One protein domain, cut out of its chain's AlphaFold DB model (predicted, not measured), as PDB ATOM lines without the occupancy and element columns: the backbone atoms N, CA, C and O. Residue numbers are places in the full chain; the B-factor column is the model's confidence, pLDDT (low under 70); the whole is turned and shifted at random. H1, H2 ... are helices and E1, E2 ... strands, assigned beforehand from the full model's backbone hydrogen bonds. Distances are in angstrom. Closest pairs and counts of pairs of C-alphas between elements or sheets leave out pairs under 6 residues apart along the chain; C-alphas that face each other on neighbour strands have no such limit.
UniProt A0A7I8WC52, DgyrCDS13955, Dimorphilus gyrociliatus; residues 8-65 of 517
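What this domain is: This is residues 8 to 65 of the 517 residues of the protein "DgyrCDS13955" of Dimorphilus gyrociliatus (UniProt A0A7I8WC52). A small antiparallel sheet of three strands, E2, E1, E3 in that order, has H2 packed over one face, while H1 sits at one end of the sheet and only grazes it. The loop between H2 and E3 turns back at the far end of the long axis, opposite Gly 19. The 58 printed residues hold two named helices and three named strands, in the order H1, E1, E2, H2, E3, class mixed. The whole is compact, with a radius of gyration of the C-alphas of 11.8 A, yet elongated, spanning 35 by 21 by 18 A.

Where its parts are: H1, residues 8 to 18, begins at C-alpha 8 (198.581, 31.836, 78.301) and is 15.3 A long. E1, residues 23 to 27, is 13.5 A long. E2 is residues 34 to 37, 9.7 A. H2, residues 40 to 51, is 16.2 A long. E3, residues 61 to 64, 10.1 A, ends at C-alpha 64 (207.132, 19.052, 71.555).

How they stand to each other: H1 grazes the sheet with residues 10 to 14. E1 and E2 form a hairpin, antiparallel at 133 degrees, with N 35 and O 26 at 2.9 A. E1 and E3 are antiparallel at 141 degrees, with N 62 and O 25 at 2.8 A. H2 is on the sheet at a height of 10.1 A, over E2 and E1 in two layers, a helix on one face of a sheet; it runs along the strands, at 23 degrees to E1 on the local plane. Its closest C-alphas to E2 are those of Leu 43 and Val 37, 5.8 A apart. E2, H2 and E3 make a split strand-helix-strand unit, two strands of one sheet with a helix between them along the chain and E1 between them in the sheet; its crossover is right-handed. H1 and H2 are close but not clearly touching, about perpendicular at 90 degrees; the C-alphas of Glu 8 and Gln 40 are closest, 7.9 A apart. In H1 and H2 every O i to N i+4 pair is within hydrogen-bond range.

The domain as a whole: The C-alphas of Gly 19 and Lys 54 are farthest apart, 35.3 A. The printed part has no cut, and no link is long. Mean pLDDT of the printed part is 76.4; residues 27 to 34, 56 and 65 are under 70.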
ATOM      1  N   GLU A   8     198.400  32.211  76.889       83.44
ATOM      2  CA  GLU A   8     198.581  31.836  78.301       83.44
ATOM      3  C   GLU A   8     197.593  30.748  78.751       83.44
ATOM      4  O   GLU A   8     197.984  29.780  79.399       83.44
ATOM      5  N   GLU A   9     196.321  30.864  78.358       85.56
ATOM      6  CA  GLU A   9     195.273  29.874  78.649       85.56
ATOM      7  C   GLU A   9     195.546  28.546  77.928       85.56
ATOM      8  O   GLU A   9     195.386  27.472  78.510       85.56
ATOM      9  N   LEU A  10     196.021  28.619  76.680       84.31
ATOM     10  CA  LEU A  10     196.439  27.468  75.884       84.31
ATOM     11  C   LEU A  10     197.642  26.747  76.516       84.31
ATOM     12  O   LEU A  10     197.587  25.533  76.705       84.31
ATOM     13  N   VAL A  11     198.698  27.480  76.890       83.00
ATOM     14  CA  VAL A  11     199.882  26.930  77.574       83.00
ATOM     15  C   VAL A  11     199.494  26.327  78.924       83.00
ATOM     16  O   VAL A  11     199.872  25.190  79.198       83.00
ATOM     17  N   LYS A  12     198.689  27.025  79.739       83.56
ATOM     18  CA  LYS A  12     198.211  26.515  81.035       83.56
ATOM     19  C   LYS A  12     197.469  25.191  80.871       83.56
ATOM     20  O   LYS A  12     197.807  24.227  81.549       83.56
ATOM     21  N   LYS A  13     196.532  25.112  79.921       82.19
ATOM     22  CA  LYS A  13     195.753  23.893  79.658       82.19
ATOM     23  C   LYS A  13     196.610  22.737  79.125       82.19
ATOM     24  O   LYS A  13     196.336  21.582  79.428       82.19
ATOM     25  N   ILE A  14     197.676  23.029  78.378       82.56
ATOM     26  CA  ILE A  14     198.669  22.025  77.962       82.56
ATOM     27  C   ILE A  14     199.475  21.522  79.170       82.56
ATOM     28  O   ILE A  14     199.627  20.312  79.327       82.56
ATOM     29  N   CYS A  15     199.929  22.412  80.060       80.25
ATOM     30  CA  CYS A  15     200.602  22.022  81.302       80.25
ATOM     31  C   CYS A  15     199.698  21.174  82.215       80.25
ATOM     32  O   CYS A  15     200.171  20.195  82.785       80.25
ATOM     33  N   GLU A  16     198.409  21.514  82.320       84.19
ATOM     34  CA  GLU A  16     197.405  20.758  83.085       84.19
ATOM     35  C   GLU A  16     197.181  19.345  82.519       84.19
ATOM     36  O   GLU A  16     197.141  18.386  83.282       84.19
ATOM     37  N   ILE A  17     197.082  19.194  81.192       79.88
ATOM     38  CA  ILE A  17     196.833  17.893  80.538       79.88
ATOM     39  C   ILE A  17     198.074  16.986  80.546       79.88
ATOM     40  O   ILE A  17     197.948  15.775  80.713       79.88
ATOM     41  N   PHE A  18     199.272  17.542  80.336       77.88
ATOM     42  CA  PHE A  18     200.500  16.753  80.144       77.88
ATOM     43  C   PHE A  18     201.444  16.738  81.357       77.88
ATOM     44  O   PHE A  18     202.502  16.109  81.292       77.88
ATOM     45  N   GLY A  19     201.105  17.440  82.445       79.44
ATOM     46  CA  GLY A  19     201.913  17.536  83.669       79.44
ATOM     47  C   GLY A  19     203.245  18.283  83.511       79.44
ATOM     48  O   GLY A  19     204.050  18.310  84.440       79.44
ATOM     49  N   LYS A  20     203.511  18.866  82.336       76.19
ATOM     50  CA  LYS A  20     204.743  19.590  81.996       76.19
ATOM     51  C   LYS A  20     204.501  20.595  80.875       76.19
ATOM     52  O   LYS A  20     203.621  20.400  80.038       76.19
ATOM     53  N   GLN A  21     205.320  21.641  80.830       74.19
ATOM     54  CA  GLN A  21     205.301  22.609  79.736       74.19
ATOM     55  C   GLN A  21     205.843  21.979  78.445       74.19
ATOM     56  O   GLN A  21     206.879  21.313  78.457       74.19
ATOM     57  N   LEU A  22     205.135  22.199  77.337       79.81
ATOM     58  CA  LEU A  22     205.493  21.728  75.998       79.81
ATOM     59  C   LEU A  22     205.568  22.919  75.036       79.81
ATOM     60  O   LEU A  22     204.740  23.829  75.101       79.81
ATOM     61  N   SER A  23     206.532  22.890  74.119       81.81
ATOM     62  CA  SER A  23     206.641  23.850  73.022       81.81
ATOM     63  C   SER A  23     205.497  23.658  72.032       81.81
ATOM     64  O   SER A  23     205.270  22.549  71.546       81.81
ATOM     65  N   ILE A  24     204.809  24.748  71.696       84.25
ATOM     66  CA  ILE A  24     203.689  24.756  70.751       84.25
ATOM     67  C   ILE A  24     204.209  25.148  69.367       84.25
ATOM     68  O   ILE A  24     204.946  26.119  69.225       84.25
ATOM     69  N   CYS A  25     203.798  24.427  68.329       82.31
ATOM     70  CA  CYS A  25     204.015  24.792  66.929       82.31
ATOM     71  C   CYS A  25     202.714  24.657  66.129       82.31
ATOM     72  O   CYS A  25     201.827  23.904  66.526       82.31
ATOM     73  N   TYR A  26     202.606  25.310  64.972       79.94
ATOM     74  CA  TYR A  26     201.548  25.046  63.987       79.94
ATOM     75  C   TYR A  26     202.129  24.638  62.634       79.94
ATOM     76  O   TYR A  26     203.284  24.929  62.326       79.94
ATOM     77  N   THR A  27     201.313  23.967  61.816       69.38
ATOM     78  CA  THR A  27     201.684  23.579  60.445       69.38
ATOM     79  C   THR A  27     200.777  24.215  59.403       69.38
ATOM     80  O   THR A  27     199.564  24.332  59.587       69.38
ATOM     81  N   LEU A  28     201.377  24.605  58.276       58.69
ATOM     82  CA  LEU A  28     200.644  24.986  57.070       58.69
ATOM     83  C   LEU A  28     200.386  23.764  56.168       58.69
ATOM     84  O   LEU A  28     200.832  22.653  56.436       58.69
ATOM     85  N   ARG A  29     199.597  23.990  55.112       54.69
ATOM     86  CA  ARG A  29     198.737  23.031  54.382       54.69
ATOM     87  C   ARG A  29     199.374  21.737  53.828       54.69
ATOM     88  O   ARG A  29     198.626  20.873  53.379       54.69
ATOM     89  N   SER A  30     200.695  21.598  53.852       49.41
ATOM     90  CA  SER A  30     201.463  20.430  53.388       49.41
ATOM     91  C   SER A  30     202.260  19.713  54.490       49.41
ATOM     92  O   SER A  30     202.792  18.637  54.243       49.41
ATOM     93  N   GLY A  31     202.359  20.284  55.698       51.16
ATOM     94  CA  GLY A  31     203.241  19.798  56.768       51.16
ATOM     95  C   GLY A  31     204.720  20.187  56.612       51.16
ATOM     96  O   GLY A  31     205.505  19.932  57.515       51.16
ATOM     97  N   GLU A  32     205.098  20.846  55.510       45.16
ATOM     98  CA  GLU A  32     206.493  21.191  55.172       45.16
ATOM     99  C   GLU A  32     207.081  22.342  56.009       45.16
ATOM    100  O   GLU A  32     208.290  22.561  55.993       45.16
ATOM    101  N   ILE A  33     206.240  23.097  56.723       49.66
ATOM    102  CA  ILE A  33     206.656  24.204  57.592       49.66
ATOM    103  C   ILE A  33     205.999  24.020  58.958       49.66
ATOM    104  O   ILE A  33     204.771  24.086  59.070       49.66
ATOM    105  N   ILE A  34     206.839  23.811  59.972       66.56
ATOM    106  CA  ILE A  34     206.495  23.820  61.395       66.56
ATOM    107  C   ILE A  34     206.939  25.179  61.943       66.56
ATOM    108  O   ILE A  34     208.134  25.464  61.997       66.56
ATOM    109  N   THR A  35     205.988  26.028  62.327       76.25
ATOM    110  CA  THR A  35     206.270  27.364  62.876       76.25
ATOM    111  C   THR A  35     206.022  27.356  64.386       76.25
ATOM    112  O   THR A  35     204.905  27.016  64.789       76.25
ATOM    113  N   PRO A  36     206.999  27.733  65.232       80.44
ATOM    114  CA  PRO A  36     206.798  27.796  66.676       80.44
ATOM    115  C   PRO A  36     205.837  28.928  67.063       80.44
ATOM    116  O   PRO A  36     205.807  29.992  66.445       80.44
ATOM    117  N   VAL A  37     205.055  28.686  68.111       84.38
ATOM    118  CA  VAL A  37     204.147  29.644  68.744       84.38
ATOM    119  C   VAL A  37     204.702  29.921  70.133       84.38
ATOM    120  O   VAL A  37     204.517  29.120  71.043       84.38
ATOM    121  N   VAL A  38     205.416  31.040  70.276       84.38
ATOM    122  CA  VAL A  38     206.065  31.448  71.538       84.38
ATOM    123  C   VAL A  38     205.395  32.658  72.194       84.38
ATOM    124  O   VAL A  38     205.737  33.022  73.316       84.38
ATOM    125  N   SER A  39     204.438  33.286  71.506       85.69
ATOM    126  CA  SER A  39     203.728  34.479  71.968       85.69
ATOM    127  C   SER A  39     202.280  34.515  71.471       85.69
ATOM    128  O   SER A  39     201.932  33.875  70.472       85.69
ATOM    129  N   GLN A  40     201.447  35.344  72.112       86.56
ATOM    130  CA  GLN A  40     200.103  35.680  71.622       86.56
ATOM    131  C   GLN A  40     200.141  36.179  70.168       86.56
ATOM    132  O   GLN A  40     199.348  35.739  69.344       86.56
ATOM    133  N   THR A  41     201.125  37.013  69.823       84.00
ATOM    134  CA  THR A  41     201.317  37.569  68.477       84.00
ATOM    135  C   THR A  41     201.567  36.490  67.415       84.00
ATOM    136  O   THR A  41     201.241  36.692  66.247       84.00
ATOM    137  N   ASP A  42     202.136  35.339  67.783       81.94
ATOM    138  CA  ASP A  42     202.366  34.214  66.864       81.94
ATOM    139  C   ASP A  42     201.149  33.292  66.756       81.94
ATOM    140  O   ASP A  42     200.839  32.809  65.664       81.94
ATOM    141  N   LEU A  43     200.406  33.124  67.855       84.12
ATOM    142  CA  LEU A  43     199.101  32.464  67.853       84.12
ATOM    143  C   LEU A  43     198.105  33.244  66.982       84.12
ATOM    144  O   LEU A  43     197.423  32.661  66.141       84.12
ATOM    145  N   ASP A  44     198.091  34.573  67.103       83.69
ATOM    146  CA  ASP A  44     197.254  35.458  66.297       83.69
ATOM    147  C   ASP A  44     197.588  35.389  64.804       83.69
ATOM    148  O   ASP A  44     196.661  35.354  63.998       83.69
ATOM    149  N   LYS A  45     198.875  35.292  64.424       81.12
ATOM    150  CA  LYS A  45     199.292  35.037  63.027       81.12
ATOM    151  C   LYS A  45     198.783  33.686  62.522       81.12
ATOM    152  O   LYS A  45     198.327  33.603  61.384       81.12
ATOM    153  N   ALA A  46     198.866  32.635  63.340       80.00
ATOM    154  CA  ALA A  46     198.407  31.298  62.968       80.00
ATOM    155  C   ALA A  46     196.883  31.261  62.741       80.00
ATOM    156  O   ALA A  46     196.418  30.652  61.776       80.00
ATOM    157  N   ILE A  47     196.123  31.971  63.582       82.00
ATOM    158  CA  ILE A  47     194.673  32.168  63.438       82.00
ATOM    159  C   ILE A  47     194.363  33.000  62.182       82.00
ATOM    160  O   ILE A  47     193.567  32.571  61.355       82.00
ATOM    161  N   ASP A  48     195.050  34.123  61.956       81.75
ATOM    162  CA  ASP A  48     194.849  34.957  60.759       81.75
ATOM    163  C   ASP A  48     195.148  34.203  59.446       81.75
ATOM    164  O   ASP A  48     194.471  34.407  58.437       81.75
ATOM    165  N   LEU A  49     196.145  33.310  59.439       76.69
ATOM    166  CA  LEU A  49     196.457  32.438  58.297       76.69
ATOM    167  C   LEU A  49     195.402  31.342  58.078       76.69
ATOM    168  O   LEU A  49     195.181  30.929  56.935       76.69
ATOM    169  N   PHE A  50     194.746  30.885  59.147       79.38
ATOM    170  CA  PHE A  50     193.612  29.969  59.087       79.38
ATOM    171  C   PHE A  50     192.354  30.673  58.547       79.38
ATOM    172  O   PHE A  50     191.799  30.223  57.544       79.38
ATOM    173  N   ASP A  51     191.967  31.818  59.119       79.31
ATOM    174  CA  ASP A  51     190.754  32.572  58.762       79.31
ATOM    175  C   ASP A  51     190.752  33.033  57.293       79.31
ATOM    176  O   ASP A  51     189.731  32.994  56.600       79.31
ATOM    177  N   ARG A  52     191.924  33.416  56.766       77.50
ATOM    178  CA  ARG A  52     192.100  33.787  55.348       77.50
ATOM    179  C   ARG A  52     191.947  32.594  54.392       77.50
ATOM    180  O   ARG A  52     191.790  32.793  53.185       77.50
ATOM    181  N   ASN A  53     191.980  31.355  54.887       72.56
ATOM    182  CA  ASN A  53     192.003  30.136  54.084       72.56
ATOM    183  C   ASN A  53     190.688  29.343  54.175       72.56
ATOM    184  O   ASN A  53     190.592  28.332  54.871       72.56
ATOM    185  N   LYS A  54     189.714  29.719  53.334       72.50
ATOM    186  CA  LYS A  54     188.387  29.074  53.173       72.50
ATOM    187  C   LYS A  54     188.393  27.560  52.845       72.50
ATOM    188  O   LYS A  54     187.335  26.994  52.585       72.50
ATOM    189  N   LYS A  55     189.557  26.897  52.784       72.38
ATOM    190  CA  LYS A  55     189.711  25.445  52.572       72.38
ATOM    191  C   LYS A  55     190.241  24.689  53.801       72.38
ATOM    192  O   LYS A  55     190.348  23.467  53.731       72.38
ATOM    193  N   MET A  56     190.574  25.365  54.904       66.44
ATOM    194  CA  MET A  56     190.904  24.721  56.183       66.44
ATOM    195  C   MET A  56     189.664  24.661  57.086       66.44
ATOM    196  O   MET A  56     188.842  25.570  57.076       66.44
ATOM    197  N   LYS A  57     189.515  23.565  57.846       72.12
ATOM    198  CA  LYS A  57     188.411  23.363  58.812       72.12
ATOM    199  C   LYS A  57     188.855  23.420  60.280       72.12
ATOM    200  O   LYS A  57     188.020  23.600  61.156       72.12
ATOM    201  N   SER A  58     190.150  23.270  60.537       74.94
ATOM    202  CA  SER A  58     190.783  23.503  61.836       74.94
ATOM    203  C   SER A  58     192.256  23.878  61.645       74.94
ATOM    204  O   SER A  58     192.867  23.537  60.626       74.94
ATOM    205  N   LEU A  59     192.821  24.579  62.629       77.00
ATOM    206  CA  LEU A  59     194.261  24.776  62.780       77.00
ATOM    207  C   LEU A  59     194.842  23.567  63.531       77.00
ATOM    208  O   LEU A  59     194.293  23.156  64.552       77.00
ATOM    209  N   ARG A  60     195.942  22.987  63.037       78.31
ATOM    210  CA  ARG A  60     196.648  21.891  63.720       78.31
ATOM    211  C   ARG A  60     197.841  22.434  64.492       78.31
ATOM    212  O   ARG A  60     198.762  22.981  63.881       78.31
ATOM    213  N   LEU A  61     197.823  22.226  65.806       81.62
ATOM    214  CA  LEU A  61     198.970  22.443  66.676       81.62
ATOM    215  C   LEU A  61     199.739  21.131  66.881       81.62
ATOM    216  O   LEU A  61     199.144  20.055  66.932       81.62
ATOM    217  N   ILE A  62     201.059  21.240  66.989       81.38
ATOM    218  CA  ILE A  62     201.993  20.172  67.354       81.38
ATOM    219  C   ILE A  62     202.621  20.571  68.689       81.38
ATOM    220  O   ILE A  62     202.961  21.740  68.878       81.38
ATOM    221  N   LEU A  63     202.766  19.609  69.599       82.75
ATOM    222  CA  LEU A  63     203.405  19.798  70.899       82.75
ATOM    223  C   LEU A  63     204.730  19.027  70.926       82.75
ATOM    224  O   LEU A  63     204.755  17.857  70.550       82.75
ATOM    225  N   SER A  64     205.810  19.671  71.372       75.88
ATOM    226  CA  SER A  64     207.132  19.052  71.555       75.88
ATOM    227  C   SER A  64     207.631  19.239  72.988       75.88
ATOM    228  O   SER A  64     207.356  20.259  73.616       75.88
ATOM    229  N   SER A  65     208.380  18.268  73.510       66.06
ATOM    230  CA  SER A  65     209.090  18.397  74.791       66.06
ATOM    231  C   SER A  65     210.417  19.151  74.686       66.06
ATOM    232  O   SER A  65     211.001  19.484  75.713       66.06
TER     233      SER A  65